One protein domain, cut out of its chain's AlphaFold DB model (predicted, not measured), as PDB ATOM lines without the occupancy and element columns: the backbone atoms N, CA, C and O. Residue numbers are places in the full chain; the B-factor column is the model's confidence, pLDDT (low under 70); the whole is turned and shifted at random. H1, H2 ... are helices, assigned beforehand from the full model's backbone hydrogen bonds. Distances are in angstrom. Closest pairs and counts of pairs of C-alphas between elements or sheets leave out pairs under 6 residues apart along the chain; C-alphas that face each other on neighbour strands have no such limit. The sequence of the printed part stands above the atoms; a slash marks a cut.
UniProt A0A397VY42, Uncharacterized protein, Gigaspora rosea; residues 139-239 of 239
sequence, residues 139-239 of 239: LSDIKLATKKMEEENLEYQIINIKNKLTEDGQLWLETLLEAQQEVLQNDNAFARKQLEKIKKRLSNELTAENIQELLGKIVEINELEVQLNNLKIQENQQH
ATOM      1  N   LEU A 139      49.192  42.200 -44.638       81.31
ATOM      2  CA  LEU A 139      47.927  41.612 -45.067       81.31
ATOM      3  C   LEU A 139      46.747  42.165 -44.249       81.31
ATOM      4  O   LEU A 139      45.642  42.279 -44.783       81.31
ATOM      5  N   SER A 140      46.972  42.533 -42.981       84.44
ATOM      6  CA  SER A 140      45.939  43.113 -42.118       84.44
ATOM      7  C   SER A 140      45.508  44.507 -42.590       84.44
ATOM      8  O   SER A 140      44.305  44.774 -42.632       84.44
ATOM      9  N   ASP A 141      46.434  45.341 -43.075       82.62
ATOM     10  CA  ASP A 141      46.118  46.668 -43.631       82.62
ATOM     11  C   ASP A 141      45.294  46.579 -44.923       82.62
ATOM     12  O   ASP A 141      44.318  47.314 -45.101       82.62
ATOM     13  N   ILE A 142      45.631  45.639 -45.814       83.19
ATOM     14  CA  ILE A 142      44.884  45.421 -47.064       83.19
ATOM     15  C   ILE A 142      43.462  44.938 -46.767       83.19
ATOM     16  O   ILE A 142      42.499  45.432 -47.364       83.19
ATOM     17  N   LYS A 143      43.299  43.996 -45.829       87.12
ATOM     18  CA  LYS A 143      41.966  43.526 -45.432       87.12
ATOM     19  C   LYS A 143      41.151  44.623 -44.756       87.12
ATOM     20  O   LYS A 143      39.965  44.738 -45.050       87.12
ATOM     21  N   LEU A 144      41.773  45.455 -43.918       87.38
ATOM     22  CA  LEU A 144      41.099  46.594 -43.293       87.38
ATOM     23  C   LEU A 144      40.581  47.584 -44.338       87.38
ATOM     24  O   LEU A 144      39.438  48.028 -44.259       87.38
ATOM     25  N   ALA A 145      41.422  47.920 -45.315       84.69
ATOM     26  CA  ALA A 145      41.051  48.789 -46.421       84.69
ATOM     27  C   ALA A 145      39.889  48.214 -47.236       84.69
ATOM     28  O   ALA A 145      38.920  48.916 -47.506       84.69
ATOM     29  N   THR A 146      39.975  46.925 -47.573       86.50
ATOM     30  CA  THR A 146      38.932  46.215 -48.325       86.50
ATOM     31  C   THR A 146      37.608  46.239 -47.566       86.50
ATOM     32  O   THR A 146      36.596  46.630 -48.135       86.50
ATOM     33  N   LYS A 147      37.628  45.928 -46.261       90.69
ATOM     34  CA  LYS A 147      36.438  45.978 -45.403       90.69
ATOM     35  C   LYS A 147      35.781  47.362 -45.426       90.69
ATOM     36  O   LYS A 147      34.587  47.455 -45.674       90.69
ATOM     37  N   LYS A 148      36.564  48.432 -45.233       89.00
ATOM     38  CA  LYS A 148      36.048  49.811 -45.248       89.00
ATOM     39  C   LYS A 148      35.404  50.187 -46.579       89.00
ATOM     40  O   LYS A 148      34.384  50.862 -46.591       89.00
ATOM     41  N   MET A 149      35.986  49.767 -47.702       86.19
ATOM     42  CA  MET A 149      35.379  50.033 -49.007       86.19
ATOM     43  C   MET A 149      34.056  49.292 -49.196       86.19
ATOM     44  O   MET A 149      33.133  49.861 -49.775       86.19
ATOM     45  N   GLU A 150      33.961  48.041 -48.735       88.31
ATOM     46  CA  GLU A 150      32.707  47.283 -48.793       88.31
ATOM     47  C   GLU A 150      31.633  47.902 -47.888       88.31
ATOM     48  O   GLU A 150      30.484  48.021 -48.308       88.31
ATOM     49  N   GLU A 151      32.005  48.395 -46.700       89.50
ATOM     50  CA  GLU A 151      31.118  49.169 -45.818       89.50
ATOM     51  C   GLU A 151      30.604  50.444 -46.519       89.50
ATOM     52  O   GLU A 151      29.392  50.637 -46.622       89.50
ATOM     53  N   GLU A 152      31.494  51.265 -47.097       87.38
ATOM     54  CA  GLU A 152      31.121  52.475 -47.856       87.38
ATOM     55  C   GLU A 152      30.207  52.148 -49.059       87.38
ATOM     56  O   GLU A 152      29.246  52.868 -49.357       87.38
ATOM     57  N   ASN A 153      30.487  51.050 -49.772       87.94
ATOM     58  CA  ASN A 153      29.665  50.592 -50.891       87.94
ATOM     59  C   ASN A 153      28.272  50.162 -50.432       87.94
ATOM     60  O   ASN A 153      27.281  50.528 -51.072       87.94
ATOM     61  N   LEU A 154      28.194  49.393 -49.346       90.00
ATOM     62  CA  LEU A 154      26.934  48.929 -48.785       90.00
ATOM     63  C   LEU A 154      26.088  50.108 -48.291       90.00
ATOM     64  O   LEU A 154      24.911  50.184 -48.638       90.00
ATOM     65  N   GLU A 155      26.679  51.064 -47.569       89.75
ATOM     66  CA  GLU A 155      25.995  52.287 -47.122       89.75
ATOM     67  C   GLU A 155      25.376  53.049 -48.295       89.75
ATOM     68  O   GLU A 155      24.195  53.411 -48.265       89.75
ATOM     69  N   TYR A 156      26.139  53.237 -49.374       85.69
ATOM     70  CA  TYR A 156      25.627  53.893 -50.572       85.69
ATOM     71  C   TYR A 156      24.448  53.132 -51.192       85.69
ATOM     72  O   TYR A 156      23.449  53.736 -51.590       85.69
ATOM     73  N   GLN A 157      24.550  51.804 -51.292       86.31
ATOM     74  CA  GLN A 157      23.467  50.983 -51.832       86.31
ATOM     75  C   GLN A 157      22.214  51.062 -50.970       86.31
ATOM     76  O   GLN A 157      21.119  51.218 -51.511       86.31
ATOM     77  N   ILE A 158      22.371  51.041 -49.646       88.81
ATOM     78  CA  ILE A 158      21.270  51.226 -48.702       88.81
ATOM     79  C   ILE A 158      20.609  52.586 -48.926       88.81
ATOM     80  O   ILE A 158      19.389  52.634 -49.039       88.81
ATOM     81  N   ILE A 159      21.370  53.679 -49.056       87.19
ATOM     82  CA  ILE A 159      20.811  55.017 -49.324       87.19
ATOM     83  C   ILE A 159      20.012  55.025 -50.634       87.19
ATOM     84  O   ILE A 159      18.874  55.495 -50.670       87.19
ATOM     85  N   ASN A 160      20.576  54.467 -51.708       84.50
ATOM     86  CA  ASN A 160      19.913  54.405 -53.012       84.50
ATOM     87  C   ASN A 160      18.610  53.589 -52.953       84.50
ATOM     88  O   ASN A 160      17.612  53.954 -53.573       84.50
ATOM     89  N   ILE A 161      18.601  52.499 -52.185       87.12
ATOM     90  CA  ILE A 161      17.411  51.676 -51.972       87.12
ATOM     91  C   ILE A 161      16.385  52.407 -51.101       87.12
ATOM     92  O   ILE A 161      15.219  52.465 -51.483       87.12
ATOM     93  N   LYS A 162      16.795  53.023 -49.985       86.94
ATOM     94  CA  LYS A 162      15.906  53.787 -49.093       86.94
ATOM     95  C   LYS A 162      15.150  54.877 -49.844       86.94
ATOM     96  O   LYS A 162      13.941  54.997 -49.675       86.94
ATOM     97  N   ASN A 163      15.821  55.591 -50.746       84.44
ATOM     98  CA  ASN A 163      15.201  56.639 -51.565       84.44
ATOM     99  C   ASN A 163      14.077  56.125 -52.488       84.44
ATOM    100  O   ASN A 163      13.266  56.918 -52.968       84.44
ATOM    101  N   LYS A 164      14.017  54.813 -52.742       85.62
ATOM    102  CA  LYS A 164      12.988  54.162 -53.567       85.62
ATOM    103  C   LYS A 164      11.850  53.552 -52.744       85.62
ATOM    104  O   LYS A 164      10.836  53.174 -53.328       85.62
ATOM    105  N   LEU A 165      12.015  53.450 -51.426       85.94
ATOM    106  CA  LEU A 165      11.078  52.818 -50.499       85.94
ATOM    107  C   LEU A 165      10.121  53.827 -49.862       85.94
ATOM    108  O   LEU A 165      10.439  55.010 -49.721       85.94
ATOM    109  N   THR A 166       8.964  53.331 -49.424       91.44
ATOM    110  CA  THR A 166       8.083  54.074 -48.509       91.44
ATOM    111  C   THR A 166       8.731  54.232 -47.128       91.44
ATOM    112  O   THR A 166       9.700  53.541 -46.825       91.44
ATOM    113  N   GLU A 167       8.211  55.111 -46.265       88.94
ATOM    114  CA  GLU A 167       8.714  55.252 -44.882       88.94
ATOM    115  C   GLU A 167       8.664  53.918 -44.119       88.94
ATOM    116  O   GLU A 167       9.656  53.507 -43.516       88.94
ATOM    117  N   ASP A 168       7.550  53.187 -44.234       92.88
ATOM    118  CA  ASP A 168       7.418  51.839 -43.673       92.88
ATOM    119  C   ASP A 168       8.442  50.879 -44.290       92.88
ATOM    120  O   ASP A 168       9.089  50.114 -43.575       92.88
ATOM    121  N   GLY A 169       8.630  50.928 -45.612       92.50
ATOM    122  CA  GLY A 169       9.640  50.145 -46.320       92.50
ATOM    123  C   GLY A 169      11.063  50.427 -45.826       92.50
ATOM    124  O   GLY A 169      11.838  49.493 -45.625       92.50
ATOM    125  N   GLN A 170      11.404  51.692 -45.572       93.06
ATOM    126  CA  GLN A 170      12.703  52.087 -45.019       93.06
ATOM    127  C   GLN A 170      12.905  51.523 -43.612       93.06
ATOM    128  O   GLN A 170      13.966  50.961 -43.337       93.06
ATOM    129  N   LEU A 171      11.879  51.592 -42.757       94.94
ATOM    130  CA  LEU A 171      11.918  51.004 -41.418       94.94
ATOM    131  C   LEU A 171      12.091  49.480 -41.479       94.94
ATOM    132  O   LEU A 171      12.904  48.906 -40.747       94.94
ATOM    133  N   TRP A 172      11.365  48.802 -42.376       96.19
ATOM    134  CA  TRP A 172      11.542  47.365 -42.582       96.19
ATOM    135  C   TRP A 172      12.948  47.033 -43.061       96.19
ATOM    136  O   TRP A 172      13.509  46.040 -42.603       96.19
ATOM    137  N   LEU A 173      13.526  47.843 -43.950       96.00
ATOM    138  CA  LEU A 173      14.894  47.650 -44.415       96.00
ATOM    139  C   LEU A 173      15.894  47.781 -43.263       96.00
ATOM    140  O   LEU A 173      16.728  46.902 -43.107       96.00
ATOM    141  N   GLU A 174      15.796  48.810 -42.424       95.38
ATOM    142  CA  GLU A 174      16.665  48.952 -41.244       95.38
ATOM    143  C   GLU A 174      16.551  47.738 -40.315       95.38
ATOM    144  O   GLU A 174      17.555  47.102 -39.994       95.38
ATOM    145  N   THR A 175      15.318  47.330 -40.007       95.81
ATOM    146  CA  THR A 175      15.055  46.150 -39.168       95.81
ATOM    147  C   THR A 175      15.620  44.864 -39.793       95.81
ATOM    148  O   THR A 175      16.067  43.963 -39.080       95.81
ATOM    149  N   LEU A 176      15.599  44.740 -41.128       97.00
ATOM    150  CA  LEU A 176      16.174  43.600 -41.846       97.00
ATOM    151  C   LEU A 176      17.692  43.527 -41.628       97.00
ATOM    152  O   LEU A 176      18.212  42.449 -41.343       97.00
ATOM    153  N   LEU A 177      18.383  44.659 -41.783       95.38
ATOM    154  CA  LEU A 177      19.839  44.745 -41.665       95.38
ATOM    155  C   LEU A 177      20.282  44.470 -40.220       95.38
ATOM    156  O   LEU A 177      21.203  43.687 -40.003       95.38
ATOM    157  N   GLU A 178      19.571  45.018 -39.231       95.38
ATOM    158  CA  GLU A 178      19.810  44.738 -37.808       95.38
ATOM    159  C   GLU A 178      19.599  43.260 -37.468       95.38
ATOM    160  O   GLU A 178      20.439  42.636 -36.816       95.38
ATOM    161  N   ALA A 179      18.501  42.663 -37.947       95.56
ATOM    162  CA  ALA A 179      18.234  41.246 -37.729       95.56
ATOM    163  C   ALA A 179      19.323  40.364 -38.357       95.56
ATOM    164  O   ALA A 179      19.712  39.367 -37.754       95.56
ATOM    165  N   GLN A 180      19.835  40.722 -39.540       95.88
ATOM    166  CA  GLN A 180      20.942  40.004 -40.174       95.88
ATOM    167  C   GLN A 180      22.222  40.101 -39.339       95.88
ATOM    168  O   GLN A 180      22.890  39.088 -39.138       95.88
ATOM    169  N   GLN A 181      22.541  41.290 -38.828       93.50
ATOM    170  CA  GLN A 181      23.715  41.501 -37.989       93.50
ATOM    171  C   GLN A 181      23.649  40.657 -36.707       93.50
ATOM    172  O   GLN A 181      24.610  39.973 -36.360       93.50
ATOM    173  N   GLU A 182      22.490  40.630 -36.049       95.06
ATOM    174  CA  GLU A 182      22.253  39.820 -34.850       95.06
ATOM    175  C   GLU A 182      22.371  38.312 -35.133       95.06
ATOM    176  O   GLU A 182      22.917  37.558 -34.323       95.06
ATOM    177  N   VAL A 183      21.901  37.850 -36.300       95.56
ATOM    178  CA  VAL A 183      22.088  36.454 -36.732       95.56
ATOM    179  C   VAL A 183      23.570  36.126 -36.898       95.56
ATOM    180  O   VAL A 183      23.993  35.049 -36.487       95.56
ATOM    181  N   LEU A 184      24.359  37.032 -37.473       94.00
ATOM    182  CA  LEU A 184      25.784  36.803 -37.706       94.00
ATOM    183  C   LEU A 184      26.616  36.831 -36.422       94.00
ATOM    184  O   LEU A 184      27.589  36.089 -36.322       94.00
ATOM    185  N   GLN A 185      26.234  37.653 -35.445       90.94
ATOM    186  CA  GLN A 185      26.973  37.787 -34.189       90.94
ATOM    187  C   GLN A 185      26.631  36.691 -33.177       90.94
ATOM    188  O   GLN A 185      27.530  36.134 -32.549       90.94
ATOM    189  N   ASN A 186      25.344  36.379 -33.018       93.12
ATOM    190  CA  ASN A 186      24.856  35.599 -31.876       93.12
ATOM    191  C   ASN A 186      24.179  34.279 -32.268       93.12
ATOM    192  O   ASN A 186      23.678  33.566 -31.401       93.12
ATOM    193  N   ASP A 187      24.108  33.971 -33.563       90.94
ATOM    194  CA  ASP A 187      23.329  32.863 -34.118       90.94
ATOM    195  C   ASP A 187      21.899  32.748 -33.546       90.94
ATOM    196  O   ASP A 187      21.376  31.684 -33.198       90.94
ATOM    197  N   ASN A 188      21.254  33.902 -33.394       93.50
ATOM    198  CA  ASN A 188      20.024  34.020 -32.634       93.50
ATOM    199  C   ASN A 188      18.811  33.488 -33.428       93.50
ATOM    200  O   ASN A 188      18.397  34.050 -34.447       93.50
ATOM    201  N   ALA A 189      18.175  32.422 -32.928       95.25
ATOM    202  CA  ALA A 189      17.005  31.809 -33.564       95.25
ATOM    203  C   ALA A 189      15.801  32.765 -33.694       95.25
ATOM    204  O   ALA A 189      15.037  32.684 -34.662       95.25
ATOM    205  N   PHE A 190      15.623  33.687 -32.742       94.75
ATOM    206  CA  PHE A 190      14.594  34.719 -32.833       94.75
ATOM    207  C   PHE A 190      14.917  35.712 -33.950       94.75
ATOM    208  O   PHE A 190      14.034  36.004 -34.759       94.75
ATOM    209  N   ALA A 191      16.171  36.158 -34.056       95.00
ATOM    210  CA  ALA A 191      16.612  37.053 -35.122       95.00
ATOM    211  C   ALA A 191      16.437  36.414 -36.509       95.00
ATOM    212  O   ALA A 191      15.853  37.041 -37.390       95.00
ATOM    213  N   ARG A 192      16.773  35.123 -36.675       95.06
ATOM    214  CA  ARG A 192      16.497  34.370 -37.918       95.06
ATOM    215  C   ARG A 192      15.008  34.386 -38.277       95.06
ATOM    216  O   ARG A 192      14.632  34.606 -39.426       95.06
ATOM    217  N   LYS A 193      14.129  34.190 -37.287       96.25
ATOM    218  CA  LYS A 193      12.673  34.225 -37.499       96.25
ATOM    219  C   LYS A 193      12.170  35.628 -37.854       96.25
ATOM    220  O   LYS A 193      11.217  35.736 -38.626       96.25
ATOM    221  N   GLN A 194      12.759  36.680 -37.286       95.19
ATOM    222  CA  GLN A 194      12.430  38.062 -37.641       95.19
ATOM    223  C   GLN A 194      12.898  38.394 -39.054       95.19
ATOM    224  O   GLN A 194      12.091  38.867 -39.850       95.19
ATOM    225  N   LEU A 195      14.136  38.039 -39.395       95.69
ATOM    226  CA  LEU A 195      14.708  38.219 -40.723       95.69
ATOM    227  C   LEU A 195      13.781  37.650 -41.809       95.69
ATOM    228  O   LEU A 195      13.390  38.363 -42.728       95.69
ATOM    229  N   GLU A 196      13.325  36.403 -41.660       96.25
ATOM    230  CA  GLU A 196      12.422  35.765 -42.628       96.25
ATOM    231  C   GLU A 196      11.044  36.433 -42.730       96.25
ATOM    232  O   GLU A 196      10.440  36.483 -43.806       96.25
ATOM    233  N   LYS A 197      10.516  36.973 -41.627       95.94
ATOM    234  CA  LYS A 197       9.263  37.743 -41.663       95.94
ATOM    235  C   LYS A 197       9.442  39.065 -42.399       95.94
ATOM    236  O   LYS A 197       8.564  39.445 -43.171       95.94
ATOM    237  N   ILE A 198      10.550  39.753 -42.148       95.56
ATOM    238  CA  ILE A 198      10.834  41.065 -42.724       95.56
ATOM    239  C   ILE A 198      11.122  40.931 -44.221       95.56
ATOM    240  O   ILE A 198      10.534  41.676 -44.999       95.56
ATOM    241  N   LYS A 199      11.888  39.912 -44.645       95.88
ATOM    242  CA  LYS A 199      12.080  39.570 -46.066       95.88
ATOM    243  C   LYS A 199      10.748  39.489 -46.807       95.88
ATOM    244  O   LYS A 199      10.571  40.151 -47.825       95.88
ATOM    245  N   LYS A 200       9.780  38.742 -46.262       94.31
ATOM    246  CA  LYS A 200       8.442  38.588 -46.862       94.31
ATOM    247  C   LYS A 200       7.669  39.902 -46.961       94.31
ATOM    248  O   LYS A 200       6.914  40.077 -47.906       94.31
ATOM    249  N   ARG A 201       7.836  40.813 -45.999       93.12
ATOM    250  CA  ARG A 201       7.190  42.137 -46.028       93.12
ATOM    251  C   ARG A 201       7.834  43.051 -47.064       93.12
ATOM    252  O   ARG A 201       7.121  43.617 -47.886       93.12
ATOM    253  N   LEU A 202       9.166  43.120 -47.070       93.25
ATOM    254  CA  LEU A 202       9.943  43.902 -48.035       93.25
ATOM    255  C   LEU A 202       9.796  43.399 -49.466       93.25
ATOM    256  O   LEU A 202       9.941  44.193 -50.383       93.25
ATOM    257  N   SER A 203       9.451  42.125 -49.673       92.62
ATOM    258  CA  SER A 203       9.229  41.548 -51.010       92.62
ATOM    259  C   SER A 203       8.130  42.259 -51.820       92.62
ATOM    260  O   SER A 203       8.030  42.057 -53.025       92.62
ATOM    261  N   ASN A 204       7.288  43.072 -51.171       88.94
ATOM    262  CA  ASN A 204       6.274  43.886 -51.846       88.94
ATOM    263  C   ASN A 204       6.848  45.169 -52.474       88.94
ATOM    264  O   ASN A 204       6.221  45.742 -53.361       88.94
ATOM    265  N   GLU A 205       8.012  45.628 -52.006       88.69
ATOM    266  CA  GLU A 205       8.659  46.886 -52.418       88.69
ATOM    267  C   GLU A 205      10.066  46.669 -53.006       88.69
ATOM    268  O   GLU A 205      10.545  47.496 -53.779       88.69
ATOM    269  N   LEU A 206      10.720  45.548 -52.687       91.00
ATOM    270  CA  LEU A 206      12.023  45.140 -53.208       91.00
ATOM    271  C   LEU A 206      11.968  43.756 -53.827       91.00
ATOM    272  O   LEU A 206      11.261  42.862 -53.363       91.00
ATOM    273  N   THR A 207      12.792  43.567 -54.853       91.56
ATOM    274  CA  THR A 207      12.994  42.254 -55.455       91.56
ATOM    275  C   THR A 207      13.773  41.342 -54.513       91.56
ATOM    276  O   THR A 207      14.581  41.795 -53.695       91.56
ATOM    277  N   ALA A 208      13.549  40.034 -54.645       91.06
ATOM    278  CA  ALA A 208      14.285  39.041 -53.877       91.06
ATOM    279  C   ALA A 208      15.796  39.131 -54.146       91.06
ATOM    280  O   ALA A 208      16.575  38.980 -53.207       91.06
ATOM    281  N   GLU A 209      16.203  39.450 -55.383       90.44
ATOM    282  CA  GLU A 209      17.614  39.643 -55.725       90.44
ATOM    283  C   GLU A 209      18.239  40.802 -54.943       90.44
ATOM    284  O   GLU A 209      19.297  40.617 -54.350       90.44
ATOM    285  N   ASN A 210      17.570  41.960 -54.856       89.69
ATOM    286  CA  ASN A 210      18.097  43.115 -54.118       89.69
ATOM    287  C   ASN A 210      18.240  42.805 -52.623       89.69
ATOM    288  O   ASN A 210      19.229  43.172 -51.992       89.69
ATOM    289  N   ILE A 211      17.251  42.114 -52.048       92.81
ATOM    290  CA  ILE A 211      17.296  41.686 -50.646       92.81
ATOM    291  C   ILE A 211      18.475  40.730 -50.428       92.81
ATOM    292  O   ILE A 211      19.219  40.874 -49.460       92.81
ATOM    293  N   GLN A 212      18.656  39.753 -51.315       92.88
ATOM    294  CA  GLN A 212      19.727  38.768 -51.201       92.88
ATOM    295  C   GLN A 212      21.112  39.390 -51.407       92.88
ATOM    296  O   GLN A 212      22.036  39.029 -50.684       92.88
ATOM    297  N   GLU A 213      21.250  40.344 -52.328       93.00
ATOM    298  CA  GLU A 213      22.494  41.082 -52.556       93.00
ATOM    299  C   GLU A 213      22.922  41.860 -51.303       93.00
ATOM    300  O   GLU A 213      24.066  41.735 -50.867       93.00
ATOM    301  N   LEU A 214      22.004  42.609 -50.677       93.56
ATOM    302  CA  LEU A 214      22.303  43.358 -49.449       93.56
ATOM    303  C   LEU A 214      22.740  42.439 -48.309       93.56
ATOM    304  O   LEU A 214      23.736  42.702 -47.637       93.56
ATOM    305  N   LEU A 215      21.996  41.353 -48.091       94.50
ATOM    306  CA  LEU A 215      22.306  40.404 -47.027       94.50
ATOM    307  C   LEU A 215      23.626  39.676 -47.291       94.50
ATOM    308  O   LEU A 215      24.389  39.466 -46.352       94.50
ATOM    309  N   GLY A 216      23.914  39.336 -48.551       93.69
ATOM    310  CA  GLY A 216      25.186  38.747 -48.964       93.69
ATOM    311  C   GLY A 216      26.372  39.652 -48.635       93.69
ATOM    312  O   GLY A 216      27.328  39.197 -48.017       93.69
ATOM    313  N   LYS A 217      26.271  40.955 -48.922       92.44
ATOM    314  CA  LYS A 217      27.342  41.917 -48.607       92.44
ATOM    315  C   LYS A 217      27.605  42.068 -47.118       92.44
ATOM    316  O   LYS A 217      28.756  42.175 -46.711       92.44
ATOM    317  N   ILE A 218      26.563  42.030 -46.287       92.38
ATOM    318  CA  ILE A 218      26.747  42.034 -44.827       92.38
ATOM    319  C   ILE A 218      27.529  40.791 -44.381       92.38
ATOM    320  O   ILE A 218      28.419  40.898 -43.538       92.38
ATOM    321  N   VAL A 219      27.227  39.620 -44.954       93.75
ATOM    322  CA  VAL A 219      27.973  38.384 -44.668       93.75
ATOM    323  C   VAL A 219      29.441  38.542 -45.061       93.75
ATOM    324  O   VAL A 219      30.308  38.273 -44.234       93.75
ATOM    325  N   GLU A 220      29.728  39.044 -46.264       92.94
ATOM    326  CA  GLU A 220      31.098  39.271 -46.751       92.94
ATOM    327  C   GLU A 220      31.886  40.237 -45.846       92.94
ATOM    328  O   GLU A 220      33.020  39.948 -45.456       92.94
ATOM    329  N   ILE A 221      31.278  41.357 -45.439       93.12
ATOM    330  CA  ILE A 221      31.892  42.325 -44.513       93.12
ATOM    331  C   ILE A 221      32.194  41.670 -43.158       93.12
ATOM    332  O   ILE A 221      33.279  41.865 -42.599       93.12
ATOM    333  N   ASN A 222      31.264  40.870 -42.632       92.75
ATOM    334  CA  ASN A 222      31.447  40.170 -41.363       92.75
ATOM    335  C   ASN A 222      32.546  39.095 -41.452       92.75
ATOM    336  O   ASN A 222      33.353  38.946 -40.535       92.75
ATOM    337  N   GLU A 223      32.640  38.375 -42.572       93.31
ATOM    338  CA  GLU A 223      33.735  37.436 -42.826       93.31
ATOM    339  C   GLU A 223      35.095  38.145 -42.869       93.31
ATOM    340  O   GLU A 223      36.060  37.664 -42.266       93.31
ATOM    341  N   LEU A 224      35.180  39.313 -43.520       92.12
ATOM    342  CA  LEU A 224      36.386  40.146 -43.510       92.12
ATOM    343  C   LEU A 224      36.759  40.585 -42.089       92.12
ATOM    344  O   LEU A 224      37.941  40.568 -41.739       92.12
ATOM    345  N   GLU A 225      35.777  40.926 -41.253       92.38
ATOM    346  CA  GLU A 225      35.998  41.282 -39.848       92.38
ATOM    347  C   GLU A 225      36.593  40.128 -39.039       92.38
ATOM    348  O   GLU A 225      37.607  40.300 -38.356       92.38
ATOM    349  N   VAL A 226      36.013  38.931 -39.159       92.56
ATOM    350  CA  VAL A 226      36.512  37.721 -38.489       92.56
ATOM    351  C   VAL A 226      37.939  37.409 -38.934       92.56
ATOM    352  O   VAL A 226      38.818  37.158 -38.105       92.56
ATOM    353  N   GLN A 227      38.208  37.469 -40.240       91.31
ATOM    354  CA  GLN A 227      39.547  37.238 -40.779       91.31
ATOM    355  C   GLN A 227      40.566  38.265 -40.269       91.31
ATOM    356  O   GLN A 227      41.707  37.902 -39.984       91.31
ATOM    357  N   LEU A 228      40.170  39.531 -40.150       91.44
ATOM    358  CA  LEU A 228      41.021  40.600 -39.637       91.44
ATOM    359  C   LEU A 228      41.342  40.408 -38.150       91.44
ATOM    360  O   LEU A 228      42.490  40.582 -37.740       91.44
ATOM    361  N   ASN A 229      40.357  40.000 -37.351       90.75
ATOM    362  CA  ASN A 229      40.558  39.694 -35.936       90.75
ATOM    363  C   ASN A 229      41.517  38.510 -35.747       90.75
ATOM    364  O   ASN A 229      42.426  38.585 -34.919       90.75
ATOM    365  N   ASN A 230      41.389  37.463 -36.565       91.00
ATOM    366  CA  ASN A 230      42.300  36.316 -36.534       91.00
ATOM    367  C   ASN A 230      43.744  36.700 -36.893       91.00
ATOM    368  O   ASN A 230      44.674  36.247 -36.227       91.00
ATOM    369  N   LEU A 231      43.940  37.555 -37.905       89.19
ATOM    370  CA  LEU A 231      45.274  38.040 -38.279       89.19
ATOM    371  C   LEU A 231      45.927  38.838 -37.149       89.19
ATOM    372  O   LEU A 231      47.075  38.572 -36.810       89.19
ATOM    373  N   LYS A 232      45.182  39.743 -36.506       87.50
ATOM    374  CA  LYS A 232      45.691  40.517 -35.361       87.50
ATOM    375  C   LYS A 232      46.135  39.622 -34.205       87.50
ATOM    376  O   LYS A 232      47.145  39.895 -33.565       87.50
ATOM    377  N   ILE A 233      45.393  38.547 -33.926       87.94
ATOM    378  CA  ILE A 233      45.773  37.573 -32.892       87.94
ATOM    379  C   ILE A 233      47.093  36.885 -33.264       87.94
ATOM    380  O   ILE A 233      47.956  36.739 -32.403       87.94
ATOM    381  N   GLN A 234      47.268  36.491 -34.528       85.50
ATOM    382  CA  GLN A 234      48.495  35.845 -35.005       85.50
ATOM    383  C   GLN A 234      49.704  36.787 -34.978       85.50
ATOM    384  O   GLN A 234      50.768  36.387 -34.514       85.50
ATOM    385  N   GLU A 235      49.539  38.033 -35.423       84.25
ATOM    386  CA  GLU A 235      50.586  39.064 -35.383       84.25
ATOM    387  C   GLU A 235      51.045  39.330 -33.938       84.25
ATOM    388  O   GLU A 235      52.242  39.393 -33.669       84.25
ATOM    389  N   ASN A 236      50.107  39.374 -32.984       79.81
ATOM    390  CA  ASN A 236      50.411  39.550 -31.560       79.81
ATOM    391  C   ASN A 236      51.084  38.332 -30.902       79.81
ATOM    392  O   ASN A 236      51.639  38.469 -29.820       79.81
ATOM    393  N   GLN A 237      51.005  37.139 -31.503       80.06
ATOM    394  CA  GLN A 237      51.666  35.924 -31.001       80.06
ATOM    395  C   GLN A 237      53.095  35.753 -31.539       80.06
ATOM    396  O   GLN A 237      53.837  34.909 -31.037       80.06
ATOM    397  N   GLN A 238      53.470  36.503 -32.578       67.88
ATOM    398  CA  GLN A 238      54.788  36.435 -33.221       67.88
ATOM    399  C   GLN A 238      55.772  37.505 -32.715       67.88
ATOM    400  O   GLN A 238      56.940  37.486 -33.108       67.88
ATOM    401  N   HIS A 239      55.310  38.402 -31.842       54.72
ATOM    402  CA  HIS A 239      56.089  39.437 -31.159       54.72
ATOM    403  C   HIS A 239      56.221  39.136 -29.665       54.72
ATOM    404  O   HIS A 239      57.292  39.478 -29.114       54.72
TER     405      HIS A 239
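What this domain is: This is residues 139 to 239 of the 239 residues of an uncharacterized protein of Gigaspora rosea (UniProt A0A397VY42). Two long helices, H1 and H4, run side by side in opposite directions and make the long axis. A shorter helical hairpin, H2 and H3, folds back from the end of H1, and its H2 packs with residues 177 to 184 on residues 215 to 222 of H4. The printed part has 101 residues with four named helices, H1 H2 H3 H4 along the chain, and no named strand: its class is all helix. It is loose, with a radius of gyration of the C-alphas of 15.8 A, and elongated, spanning 53 by 29 by 19 A.

Where its parts are: Find C-alpha 139 at (47.927, 41.612, -45.067); from there H1, residues 139 to 162, runs 34.5 A. H2, residues 167 to 186, follows over 28.6 A, then H3, residues 189 to 202, over 20.1 A. H4, residues 208 to 237, runs 43.9 A and ends with C-alpha 237 at (51.666, 35.924, -31.001).

How they stand to each other: H1, H2 and H4 form a bundle, three helices that touch one another, though H1 touches H2 with residue 162 alone, and the helix packing is mostly aligned, with 3 of 4 touching pairs at a shallow tilt. H1 touches H4 at a shallow tilt of 23 degrees, opposite ways; look at their closest C-alphas, Lys 147 and Ile 221, 5.9 A apart. H2 is the hub, touching three helices. It only just touches H1, with 3 pairs of C-alphas within 8 A, the closest Lys 162 and Gln 170 at 5.5 A; this is a hairpin. H2 and H3 are another hairpin, their closest C-alphas Ala 179 and Ala 191 at 5.2 A. H2 touches H4 the same way at 35.3 degrees, only just steep, closest at C-alphas Gln 180 and Leu 215, 7.0 A. H3 and H4 are close but not clearly touching, with the C-alphas of Lys 199 and Ile 211 at 7.3 A; H1 and H3 are apart. In H1, H2, H3 and H4 every O i to N i+4 pair is within hydrogen-bond range.

The domain as a whole: The C-alphas farthest apart, Asn 204 and His 239, stand 54.1 A from each other. The printed part has no cut, and its three links are tight. The mean pLDDT of the printed part is 90.4; look for values under 70 at residues 238 to 239.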